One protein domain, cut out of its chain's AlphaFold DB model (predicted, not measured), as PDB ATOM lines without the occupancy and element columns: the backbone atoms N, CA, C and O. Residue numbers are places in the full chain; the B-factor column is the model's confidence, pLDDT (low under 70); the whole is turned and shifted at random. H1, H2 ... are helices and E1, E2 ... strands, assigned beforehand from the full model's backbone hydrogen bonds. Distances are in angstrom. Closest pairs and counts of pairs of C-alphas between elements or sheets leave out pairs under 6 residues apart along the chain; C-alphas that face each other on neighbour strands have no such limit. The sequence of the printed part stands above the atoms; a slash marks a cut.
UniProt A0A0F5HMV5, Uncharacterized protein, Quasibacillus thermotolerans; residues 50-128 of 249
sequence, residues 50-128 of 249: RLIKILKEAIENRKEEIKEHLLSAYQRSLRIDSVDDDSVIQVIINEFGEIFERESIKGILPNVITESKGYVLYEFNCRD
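Overview. This is residues 50 to 128 of the 249 residues of an uncharacterized protein of Quasibacillus thermotolerans (UniProt A0A0F5HMV5). A strongly twisted sheet of three antiparallel strands, E2, E1 and E3, has the long helix H2 packed along one face, while the short helix H3 lies off the opposite face. H1 makes a corner with the start of H2 and stands at one end of the sheet, near the end of E1 and the start of E3. The printed part has 79 residues, with three named helices and three named strands in the order H1, H2, E1, E2, H3, E3, and the sheet's order is E2, E1, E3. The class is mixed, helices and strands, with 35 residues in helices and 21 in strands. The whole is compact, with a radius of gyration of the C-alphas of 12.6 A, and only just flat, with spans of 38 by 26 by 14 A.

Arrangement. H1, residues 50 to 61, and H2, residues 63 to 79, meet only through their link, and they are near each other, with 6 pairs of C-alphas within 10 A. The sheet has E1, residues 87 to 93, as its inner strand, with E2, residues 99 to 105, and E3, residues 119 to 125, as its edge strands. H1 is on the sheet, with 10 pairs of C-alphas within 10 A; the closest C-alphas of H1 and E1 are those of Leu 55 and Ile 93, 7.6 A apart. H1 and E3 are near each other, with 5 pairs of C-alphas within 10 A. H2 is on the sheet at a height over the sheet of 8.7 A. It lies over E1, where 12 of its 17 C-alphas fall, and only just not over E2, where 2 fall. H2 runs along the strands, at 15 degrees to E1 on the local plane. The closest C-alphas of H2 and E1 are those of Ala 73 and Ile 89, 5.9 A apart, and those of H2 and E3 are Ser 77 and Phe 124, 6.5 A apart. E1 and E2 form a hairpin, antiparallel at 153 degrees between their directions, with N 90 and O 102 within hydrogen-bond range at 2.9 A. E1 and E3 are antiparallel at 156 degrees, with N 91 and O 122 within hydrogen-bond range at 2.9 A. H3, residues 111 to 116, is on the sheet on the opposite face from H2, and the two helices are apart. H3 lies over none of the strands, but only just, with 2 of its C-alphas falling on E1 and 2 on E3; the closest C-alphas of H3 and E3 are those of Ile 113 and Tyr 119, 7.0 A apart. E2, H3 and E3 make a split strand-helix-strand unit, two strands running the same way with E1 between them in the sheet, and its crossover is right-handed. In H1, H2 and H3 every O i to N i+4 pair is within hydrogen-bond range.

Along the chain. H1 begins at C-alpha 50 at (-38.454, -38.798, -34.634) and is 16.4 A long from first to last C-alpha. H2, the longest helix, measures 24.4 A and ends at C-alpha 79 at (-35.292, -4.664, -36.850). E1 measures 19.3 A, E2 19.1 A and E3 16.8 A, while H3 measures 8.4 A. E3 ends at C-alpha 125 at (-27.792, -12.427, -31.972).

Size, cuts and confidence. The two C-alphas farthest apart are those of Lys 53 and Val 83, at 38.3 A. The printed part has no cut. The link from H2 to E1, with 7 residues, is short but not tight; the other four links are tight. The mean pLDDT of the printed part is 79.0, and residues 81 to 86 and 106 to 117 are under 70; H3 has a mean of 48.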
ATOM      1  N   ARG A  50     -37.473 -39.449 -33.766       78.81
ATOM      2  CA  ARG A  50     -38.454 -38.798 -34.634       78.81
ATOM      3  C   ARG A  50     -37.975 -37.431 -35.137       78.81
ATOM      4  O   ARG A  50     -38.116 -37.156 -36.321       78.81
ATOM      5  N   LEU A  51     -37.415 -36.606 -34.255       79.81
ATOM      6  CA  LEU A  51     -36.857 -35.300 -34.599       79.81
ATOM      7  C   LEU A  51     -35.621 -35.443 -35.493       79.81
ATOM      8  O   LEU A  51     -35.507 -34.688 -36.443       79.81
ATOM      9  N   ILE A  52     -34.768 -36.452 -35.268       80.88
ATOM     10  CA  ILE A  52     -33.647 -36.788 -36.169       80.88
ATOM     11  C   ILE A  52     -34.165 -37.070 -37.582       80.88
ATOM     12  O   ILE A  52     -33.690 -36.479 -38.545       80.88
ATOM     13  N   LYS A  53     -35.179 -37.936 -37.720       84.56
ATOM     14  CA  LYS A  53     -35.760 -38.255 -39.033       84.56
ATOM     15  C   LYS A  53     -36.304 -37.005 -39.732       84.56
ATOM     16  O   LYS A  53     -36.063 -36.821 -40.919       84.56
ATOM     17  N   ILE A  54     -37.016 -36.163 -38.988       88.19
ATOM     18  CA  ILE A  54     -37.594 -34.912 -39.493       88.19
ATOM     19  C   ILE A  54     -36.505 -33.918 -39.894       88.19
ATOM     20  O   ILE A  54     -36.607 -33.297 -40.945       88.19
ATOM     21  N   LEU A  55     -35.459 -33.780 -39.079       86.88
ATOM     22  CA  LEU A  55     -34.317 -32.919 -39.361       86.88
ATOM     23  C   LEU A  55     -33.585 -33.365 -40.623       86.88
ATOM     24  O   LEU A  55     -33.314 -32.530 -41.477       86.88
ATOM     25  N   LYS A  56     -33.318 -34.667 -40.769       87.56
ATOM     26  CA  LYS A  56     -32.698 -35.229 -41.973       87.56
ATOM     27  C   LYS A  56     -33.545 -34.945 -43.213       87.56
ATOM     28  O   LYS A  56     -33.044 -34.379 -44.177       87.56
ATOM     29  N   GLU A  57     -34.845 -35.233 -43.147       91.06
ATOM     30  CA  GLU A  57     -35.782 -34.966 -44.244       91.06
ATOM     31  C   GLU A  57     -35.843 -33.475 -44.611       91.06
ATOM     32  O   GLU A  57     -35.827 -33.134 -45.795       91.06
ATOM     33  N   ALA A  58     -35.886 -32.589 -43.612       90.38
ATOM     34  CA  ALA A  58     -35.917 -31.147 -43.828       90.38
ATOM     35  C   ALA A  58     -34.609 -30.629 -44.437       90.38
ATOM     36  O   ALA A  58     -34.646 -29.831 -45.370       90.38
ATOM     37  N   ILE A  59     -33.459 -31.107 -43.965       89.06
ATOM     38  CA  ILE A  59     -32.159 -30.687 -44.493       89.06
ATOM     39  C   ILE A  59     -31.958 -31.155 -45.938       89.06
ATOM     40  O   ILE A  59     -31.442 -30.398 -46.758       89.06
ATOM     41  N   GLU A  60     -32.390 -32.372 -46.267       88.88
ATOM     42  CA  GLU A  60     -32.240 -32.939 -47.610       88.88
ATOM     43  C   GLU A  60     -33.216 -32.327 -48.627       88.88
ATOM     44  O   GLU A  60     -32.846 -32.131 -49.783       88.88
ATOM     45  N   ASN A  61     -34.451 -32.013 -48.214       92.00
ATOM     46  CA  ASN A  61     -35.534 -31.703 -49.159       92.00
ATOM     47  C   ASN A  61     -36.131 -30.297 -49.025       92.00
ATOM     48  O   ASN A  61     -36.907 -29.891 -49.888       92.00
ATOM     49  N   ARG A  62     -35.818 -29.551 -47.959       93.19
ATOM     50  CA  ARG A  62     -36.462 -28.262 -47.632       93.19
ATOM     51  C   ARG A  62     -35.453 -27.126 -47.449       93.19
ATOM     52  O   ARG A  62     -35.703 -26.184 -46.701       93.19
ATOM     53  N   LYS A  63     -34.319 -27.191 -48.159       93.12
ATOM     54  CA  LYS A  63     -33.260 -26.165 -48.133       93.12
ATOM     55  C   LYS A  63     -33.808 -24.751 -48.360       93.12
ATOM     56  O   LYS A  63     -33.502 -23.857 -47.578       93.12
ATOM     57  N   GLU A  64     -34.617 -24.561 -49.402       93.69
ATOM     58  CA  GLU A  64     -35.130 -23.233 -49.765       93.69
ATOM     59  C   GLU A  64     -36.066 -22.662 -48.692       93.69
ATOM     60  O   GLU A  64     -35.910 -21.515 -48.293       93.69
ATOM     61  N   GLU A  65     -36.947 -23.482 -48.118       95.06
ATOM     62  CA  GLU A  65     -37.819 -23.065 -47.010       95.06
ATOM     63  C   GLU A  65     -37.007 -22.666 -45.765       95.06
ATOM     64  O   GLU A  65     -37.290 -21.662 -45.112       95.06
ATOM     65  N   ILE A  66     -35.947 -23.416 -45.440       94.38
ATOM     66  CA  ILE A  66     -35.048 -23.056 -44.335       94.38
ATOM     67  C   ILE A  66     -34.358 -21.719 -44.628       94.38
ATOM     68  O   ILE A  66     -34.264 -20.879 -43.733       94.38
ATOM     69  N   LYS A  67     -33.904 -21.494 -45.866       93.62
ATOM     70  CA  LYS A  67     -33.303 -20.218 -46.279       93.62
ATOM     71  C   LYS A  67     -34.278 -19.046 -46.182       93.62
ATOM     72  O   LYS A  67     -33.868 -17.985 -45.721       93.62
ATOM     73  N   GLU A  68     -35.547 -19.233 -46.535       93.69
ATOM     74  CA  GLU A  68     -36.586 -18.209 -46.357       93.69
ATOM     75  C   GLU A  68     -36.726 -17.809 -44.881       93.69
ATOM     76  O   GLU A  68     -36.726 -16.620 -44.550       93.69
ATOM     77  N   HIS A  69     -36.750 -18.789 -43.974       94.75
ATOM     78  CA  HIS A  69     -36.788 -18.528 -42.535       94.75
ATOM     79  C   HIS A  69     -35.495 -17.912 -41.988       94.75
ATOM     80  O   HIS A  69     -35.558 -17.078 -41.087       94.75
ATOM     81  N   LEU A  70     -34.324 -18.281 -42.520       93.44
ATOM     82  CA  LEU A  70     -33.049 -17.646 -42.168       93.44
ATOM     83  C   LEU A  70     -33.026 -16.175 -42.588       93.44
ATOM     84  O   LEU A  70     -32.656 -15.320 -41.785       93.44
ATOM     85  N   LEU A  71     -33.470 -15.870 -43.810       91.44
ATOM     86  CA  LEU A  71     -33.570 -14.503 -44.318       91.44
ATOM     87  C   LEU A  71     -34.524 -13.666 -43.462       91.44
ATOM     88  O   LEU A  71     -34.169 -12.577 -43.011       91.44
ATOM     89  N   SER A  72     -35.722 -14.189 -43.201       91.25
ATOM     90  CA  SER A  72     -36.725 -13.523 -42.369       91.25
ATOM     91  C   SER A  72     -36.212 -13.302 -40.940       91.25
ATOM     92  O   SER A  72     -36.295 -12.190 -40.410       91.25
ATOM     93  N   ALA A  73     -35.580 -14.311 -40.335       90.81
ATOM     94  CA  ALA A  73     -34.966 -14.198 -39.016       90.81
ATOM     95  C   ALA A  73     -33.873 -13.126 -38.961       90.81
ATOM     96  O   ALA A  73     -33.856 -12.316 -38.031       90.81
ATOM     97  N   TYR A  74     -33.000 -13.083 -39.966       88.56
ATOM     98  CA  TYR A  74     -31.957 -12.072 -40.087       88.56
ATOM     99  C   TYR A  74     -32.551 -10.664 -40.204       88.56
ATOM    100  O   TYR A  74     -32.219  -9.776 -39.415       88.56
ATOM    101  N   GLN A  75     -33.511 -10.466 -41.110       85.62
ATOM    102  CA  GLN A  75     -34.203  -9.187 -41.287       85.62
ATOM    103  C   GLN A  75     -34.904  -8.735 -40.001       85.62
ATOM    104  O   GLN A  75     -34.889  -7.552 -39.654       85.62
ATOM    105  N   ARG A  76     -35.515  -9.670 -39.268       85.06
ATOM    106  CA  ARG A  76     -36.126  -9.386 -37.969       85.06
ATOM    107  C   ARG A  76     -35.088  -9.055 -36.907       85.06
ATOM    108  O   ARG A  76     -35.327  -8.130 -36.139       85.06
ATOM    109  N   SER A  77     -33.940  -9.728 -36.893       85.19
ATOM    110  CA  SER A  77     -32.850  -9.430 -35.956       85.19
ATOM    111  C   SER A  77     -32.281  -8.022 -36.164       85.19
ATOM    112  O   SER A  77     -32.016  -7.321 -35.192       85.19
ATOM    113  N   LEU A  78     -32.219  -7.549 -37.416       77.88
ATOM    114  CA  LEU A  78     -31.850  -6.167 -37.739       77.88
ATOM    115  C   LEU A  78     -32.883  -5.157 -37.227       77.88
ATOM    116  O   LEU A  78     -32.525  -4.039 -36.852       77.88
ATOM    117  N   ARG A  79     -34.168  -5.532 -37.235       75.50
ATOM    118  CA  ARG A  79     -35.292  -4.664 -36.850       75.50
ATOM    119  C   ARG A  79     -35.564  -4.647 -35.353       75.50
ATOM    120  O   ARG A  79     -36.126  -3.665 -34.877       75.50
ATOM    121  N   ILE A  80     -35.200  -5.698 -34.624       72.69
ATOM    122  CA  ILE A  80     -35.440  -5.774 -33.186       72.69
ATOM    123  C   ILE A  80     -34.601  -4.726 -32.472       72.69
ATOM    124  O   ILE A  80     -33.375  -4.684 -32.545       72.69
ATOM    125  N   ASP A  81     -35.307  -3.854 -31.764       58.66
ATOM    126  CA  ASP A  81     -34.733  -2.804 -30.939       58.66
ATOM    127  C   ASP A  81     -34.465  -3.324 -29.537       58.66
ATOM    128  O   ASP A  81     -34.988  -2.819 -28.545       58.66
ATOM    129  N   SER A  82     -33.649  -4.370 -29.461       52.22
ATOM    130  CA  SER A  82     -33.205  -4.862 -28.173       52.22
ATOM    131  C   SER A  82     -32.172  -3.913 -27.586       52.22
ATOM    132  O   SER A  82     -31.072  -3.763 -28.113       52.22
ATOM    133  N   VAL A  83     -32.537  -3.287 -26.471       43.34
ATOM    134  CA  VAL A  83     -31.593  -2.651 -25.539       43.34
ATOM    135  C   VAL A  83     -30.792  -3.697 -24.753       43.34
ATOM    136  O   VAL A  83     -29.789  -3.346 -24.138       43.34
ATOM    137  N   ASP A  84     -31.222  -4.961 -24.791       53.06
ATOM    138  CA  ASP A  84     -30.594  -6.084 -24.107       53.06
ATOM    139  C   ASP A  84     -29.589  -6.794 -25.027       53.06
ATOM    140  O   ASP A  84     -29.918  -7.218 -26.142       53.06
ATOM    141  N   ASP A  85     -28.364  -6.975 -24.536       59.62
ATOM    142  CA  ASP A  85     -27.257  -7.647 -25.245       59.62
ATOM    143  C   ASP A  85     -27.564  -9.105 -25.615       59.62
ATOM    144  O   ASP A  85     -26.919  -9.709 -26.478       59.62
ATOM    145  N   ASP A  86     -28.593  -9.655 -24.981       69.06
ATOM    146  CA  ASP A  86     -28.956 -11.051 -25.076       69.06
ATOM    147  C   ASP A  86     -30.153 -11.310 -25.998       69.06
ATOM    148  O   ASP A  86     -30.558 -12.456 -26.113       69.06
ATOM    149  N   SER A  87     -30.744 -10.340 -26.699       80.69
ATOM    150  CA  SER A  87     -31.866 -10.690 -27.592       80.69
ATOM    151  C   SER A  87     -31.415 -11.431 -28.846       80.69
ATOM    152  O   SER A  87     -30.506 -11.006 -29.570       80.69
ATOM    153  N   VAL A  88     -32.111 -12.525 -29.145       81.69
ATOM    154  CA  VAL A  88     -31.837 -13.382 -30.296       81.69
ATOM    155  C   VAL A  88     -33.111 -13.685 -31.082       81.69
ATOM    156  O   VAL A  88     -34.204 -13.769 -30.518       81.69
ATOM    157  N   ILE A  89     -32.961 -13.907 -32.389       88.56
ATOM    158  CA  ILE A  89     -33.972 -14.577 -33.212       88.56
ATOM    159  C   ILE A  89     -33.479 -15.970 -33.560       88.56
ATOM    160  O   ILE A  89     -32.452 -16.143 -34.213       88.56
ATOM    161  N   GLN A  90     -34.234 -16.971 -33.131       86.56
ATOM    162  CA  GLN A  90     -33.944 -18.374 -33.377       86.56
ATOM    163  C   GLN A  90     -34.822 -18.899 -34.508       86.56
ATOM    164  O   GLN A  90     -36.038 -18.704 -34.491       86.56
ATOM    165  N   VAL A  91     -34.212 -19.614 -35.451       91.19
ATOM    166  CA  VAL A  91     -34.914 -20.442 -36.438       91.19
ATOM    167  C   VAL A  91     -35.018 -21.847 -35.867       91.19
ATOM    168  O   VAL A  91     -34.004 -22.475 -35.557       91.19
ATOM    169  N   ILE A  92     -36.241 -22.329 -35.679       88.12
ATOM    170  CA  ILE A  92     -36.545 -23.557 -34.944       88.12
ATOM    171  C   ILE A  92     -37.333 -24.495 -35.850       88.12
ATOM    172  O   ILE A  92     -38.241 -24.056 -36.548       88.12
ATOM    173  N   ILE A  93     -37.027 -25.789 -35.786       88.00
ATOM    174  CA  ILE A  93     -37.863 -26.860 -36.339       88.00
ATOM    175  C   ILE A  93     -38.418 -27.725 -35.210       88.00
ATOM    176  O   ILE A  93     -37.679 -28.115 -34.306       88.00
ATOM    177  N   ASN A  94     -39.717 -28.018 -35.224       85.56
ATOM    178  CA  ASN A  94     -40.350 -28.839 -34.185       85.56
ATOM    179  C   ASN A  94     -40.464 -30.328 -34.551       85.56
ATOM    180  O   ASN A  94     -40.143 -30.757 -35.659       85.56
ATOM    181  N   GLU A  95     -40.972 -31.140 -33.616       80.56
ATOM    182  CA  GLU A  95     -41.182 -32.584 -33.815       80.56
ATOM    183  C   GLU A  95     -42.291 -32.955 -34.825       80.56
ATOM    184  O   GLU A  95     -42.563 -34.143 -35.043       80.56
ATOM    185  N   PHE A  96     -42.928 -31.955 -35.443       85.06
ATOM    186  CA  PHE A  96     -43.869 -32.096 -36.556       85.06
ATOM    187  C   PHE A  96     -43.265 -31.659 -37.897       85.06
ATOM    188  O   PHE A  96     -43.882 -31.882 -38.934       85.06
ATOM    189  N   GLY A  97     -42.054 -31.095 -37.888       85.62
ATOM    190  CA  GLY A  97     -41.385 -30.566 -39.072       85.62
ATOM    191  C   GLY A  97     -41.787 -29.140 -39.430       85.62
ATOM    192  O   GLY A  97     -41.405 -28.664 -40.493       85.62
ATOM    193  N   GLU A  98     -42.532 -28.434 -38.586       89.75
ATOM    194  CA  GLU A  98     -42.824 -27.020 -38.822       89.75
ATOM    195  C   GLU A  98     -41.576 -26.196 -38.505       89.75
ATOM    196  O   GLU A  98     -40.971 -26.379 -37.442       89.75
ATOM    197  N   ILE A  99     -41.206 -25.304 -39.426       91.44
ATOM    198  CA  ILE A  99     -40.115 -24.347 -39.248       91.44
ATOM    199  C   ILE A  99     -40.741 -23.003 -38.884       91.44
ATOM    200  O   ILE A  99     -41.718 -22.570 -39.489       91.44
ATOM    201  N   PHE A 100     -40.224 -22.361 -37.845       89.94
ATOM    202  CA  PHE A 100     -40.693 -21.049 -37.424       89.94
ATOM    203  C   PHE A 100     -39.595 -20.280 -36.706       89.94
ATOM    204  O   PHE A 100     -38.587 -20.822 -36.254       89.94
ATOM    205  N   GLU A 101     -39.829 -18.984 -36.568       89.81
ATOM    206  CA  GLU A 101     -38.904 -18.063 -35.932       89.81
ATOM    207  C   GLU A 101     -39.418 -17.653 -34.560       89.81
ATOM    208  O   GLU A 101     -40.608 -17.356 -34.383       89.81
ATOM    209  N   ARG A 102     -38.518 -17.552 -33.587       85.50
ATOM    210  CA  ARG A 102     -38.872 -17.102 -32.246       85.50
ATOM    211  C   ARG A 102     -37.845 -16.128 -31.704       85.50
ATOM    212  O   ARG A 102     -36.652 -16.396 -31.726       85.50
ATOM    213  N   GLU A 103     -38.348 -15.018 -31.186       84.38
ATOM    214  CA  GLU A 103     -37.563 -14.097 -30.375       84.38
ATOM    215  C   GLU A 103     -37.408 -14.660 -28.962       84.38
ATOM    216  O   GLU A 103     -38.377 -15.158 -28.370       84.38
ATOM    217  N   SER A 104     -36.188 -14.614 -28.439       75.62
ATOM    218  CA  SER A 104     -35.853 -15.067 -27.094       75.62
ATOM    219  C   SER A 104     -34.628 -14.335 -26.546       75.62
ATOM    220  O   SER A 104     -34.038 -13.485 -27.210       75.62
ATOM    221  N   ILE A 105     -34.274 -14.657 -25.304       71.75
ATOM    222  CA  ILE A 105     -33.043 -14.203 -24.660       71.75
ATOM    223  C   ILE A 105     -31.994 -15.303 -24.843       71.75
ATOM    224  O   ILE A 105     -32.291 -16.488 -24.678       71.75
ATOM    225  N   LYS A 106     -30.762 -14.917 -25.154       66.19
ATOM    226  CA  LYS A 106     -29.607 -15.775 -25.383       66.19
ATOM    227  C   LYS A 106     -29.434 -16.729 -24.211       66.19
ATOM    228  O   LYS A 106     -29.492 -16.344 -23.045       66.19
ATOM    229  N   GLY A 107     -29.251 -18.006 -24.524       55.84
ATOM    230  CA  GLY A 107     -29.128 -19.057 -23.514       55.84
ATOM    231  C   GLY A 107     -30.438 -19.444 -22.812       55.84
ATOM    232  O   GLY A 107     -30.454 -20.456 -22.110       55.84
ATOM    233  N   ILE A 108     -31.545 -18.725 -23.027       58.88
ATOM    234  CA  ILE A 108     -32.883 -19.165 -22.627       58.88
ATOM    235  C   ILE A 108     -33.517 -19.877 -23.818       58.88
ATOM    236  O   ILE A 108     -33.971 -19.253 -24.775       58.88
ATOM    237  N   LEU A 109     -33.592 -21.207 -23.744       55.50
ATOM    238  CA  LEU A 109     -34.424 -21.970 -24.670       55.50
ATOM    239  C   LEU A 109     -35.879 -21.505 -24.491       55.50
ATOM    240  O   LEU A 109     -36.393 -21.592 -23.372       55.50
ATOM    241  N   PRO A 110     -36.557 -21.010 -25.545       51.44
ATOM    242  CA  PRO A 110     -37.957 -20.628 -25.461       51.44
ATOM    243  C   PRO A 110     -38.768 -21.751 -24.818       51.44
ATOM    244  O   PRO A 110     -38.566 -22.919 -25.154       51.44
ATOM    245  N   ASN A 111     -39.747 -21.420 -23.970       43.53
ATOM    246  CA  ASN A 111     -40.672 -22.425 -23.421       43.53
ATOM    247  C   ASN A 111     -41.315 -23.279 -24.534       43.53
ATOM    248  O   ASN A 111     -41.557 -24.470 -24.358       43.53
ATOM    249  N   VAL A 112     -41.479 -22.694 -25.726       43.69
ATOM    250  CA  VAL A 112     -41.914 -23.389 -26.943       43.69
ATOM    251  C   VAL A 112     -40.962 -24.520 -27.333       43.69
ATOM    252  O   VAL A 112     -41.440 -25.565 -27.738       43.69
ATOM    253  N   ILE A 113     -39.643 -24.399 -27.180       50.69
ATOM    254  CA  ILE A 113     -38.699 -25.497 -27.448       50.69
ATOM    255  C   ILE A 113     -38.855 -26.612 -26.410       50.69
ATOM    256  O   ILE A 113     -38.868 -27.789 -26.772       50.69
ATOM    257  N   THR A 114     -39.044 -26.257 -25.137       51.03
ATOM    258  CA  THR A 114     -39.261 -27.251 -24.075       51.03
ATOM    259  C   THR A 114     -40.610 -27.966 -24.187       51.03
ATOM    260  O   THR A 114     -40.711 -29.126 -23.793       51.03
ATOM    261  N   GLU A 115     -41.630 -27.312 -24.751       48.31
ATOM    262  CA  GLU A 115     -42.983 -27.862 -24.924       48.31
ATOM    263  C   GLU A 115     -43.182 -28.569 -26.277       48.31
ATOM    264  O   GLU A 115     -43.814 -29.622 -26.320       48.31
ATOM    265  N   SER A 116     -42.607 -28.045 -27.368       49.06
ATOM    266  CA  SER A 116     -42.716 -28.599 -28.736       49.06
ATOM    267  C   SER A 116     -41.589 -29.561 -29.124       49.06
ATOM    268  O   SER A 116     -41.583 -30.080 -30.241       49.06
ATOM    269  N   LYS A 117     -40.623 -29.793 -28.222       69.06
ATOM    270  CA  LYS A 117     -39.395 -30.564 -28.494       69.06
ATOM    271  C   LYS A 117     -38.691 -30.075 -29.766       69.06
ATOM    272  O   LYS A 117     -38.346 -30.869 -30.639       69.06
ATOM    273  N   GLY A 118     -38.547 -28.758 -29.882       74.88
ATOM    274  CA  GLY A 118     -37.923 -28.120 -31.036       74.88
ATOM    275  C   GLY A 118     -36.402 -28.252 -31.050       74.88
ATOM    276  O   GLY A 118     -35.771 -28.493 -30.023       74.88
ATOM    277  N   TYR A 119     -35.813 -28.056 -32.222       82.69
ATOM    278  CA  TYR A 119     -34.377 -27.922 -32.423       82.69
ATOM    279  C   TYR A 119     -34.067 -26.557 -33.034       82.69
ATOM    280  O   TYR A 119     -34.717 -26.147 -33.995       82.69
ATOM    281  N   VAL A 120     -33.077 -25.855 -32.478       86.44
ATOM    282  CA  VAL A 120     -32.621 -24.560 -32.997       86.44
ATOM    283  C   VAL A 120     -31.689 -24.804 -34.179       86.44
ATOM    284  O   VAL A 120     -30.527 -25.169 -33.999       86.44
ATOM    285  N   LEU A 121     -32.187 -24.571 -35.393       87.56
ATOM    286  CA  LEU A 121     -31.395 -24.630 -36.618       87.56
ATOM    287  C   LEU A 121     -30.347 -23.519 -36.642       87.56
ATOM    288  O   LEU A 121     -29.188 -23.793 -36.923       87.56
ATOM    289  N   TYR A 122     -30.723 -22.288 -36.294       89.19
ATOM    290  CA  TYR A 122     -29.807 -21.146 -36.256       89.19
ATOM    291  C   TYR A 122     -30.244 -20.105 -35.224       89.19
ATOM    292  O   TYR A 122     -31.427 -20.017 -34.900       89.19
ATOM    293  N   GLU A 123     -29.292 -19.330 -34.708       88.12
ATOM    294  CA  GLU A 123     -29.536 -18.254 -33.747       88.12
ATOM    295  C   GLU A 123     -28.838 -16.979 -34.224       88.12
ATOM    296  O   GLU A 123     -27.615 -16.939 -34.334       88.12
ATOM    297  N   PHE A 124     -29.622 -15.936 -34.487       87.94
ATOM    298  CA  PHE A 124     -29.123 -14.602 -34.797       87.94
ATOM    299  C   PHE A 124     -29.109 -13.762 -33.526       87.94
ATOM    300  O   PHE A 124     -30.169 -13.383 -33.025       87.94
ATOM    301  N   ASN A 125     -27.920 -13.444 -33.010       84.50
ATOM    302  CA  ASN A 125     -27.792 -12.427 -31.972       84.50
ATOM    303  C   ASN A 125     -28.001 -11.044 -32.591       84.50
ATOM    304  O   ASN A 125     -27.263 -10.642 -33.489       84.50
ATOM    305  N   CYS A 126     -29.018 -10.322 -32.114       82.12
ATOM    306  CA  CYS A 126     -29.427  -9.064 -32.736       82.12
ATOM    307  C   CYS A 126     -28.311  -8.010 -32.664       82.12
ATOM    308  O   CYS A 126     -28.135  -7.242 -33.606       82.12
ATOM    309  N   ARG A 127     -27.520  -7.997 -31.580       74.19
ATOM    310  CA  ARG A 127     -26.397  -7.070 -31.414       74.19
ATOM    311  C   ARG A 127     -25.232  -7.415 -32.337       74.19
ATOM    312  O   ARG A 127     -24.751  -6.531 -33.032       74.19
ATOM    313  N   ASP A 128     -24.824  -8.680 -32.402       76.56
ATOM    314  CA  ASP A 128     -23.729  -9.119 -33.276       76.56
ATOM    315  C   ASP A 128     -24.061  -8.868 -34.753       76.56
ATOM    316  O   ASP A 128     -23.214  -8.398 -35.510       76.56
TER     317      ASP A 128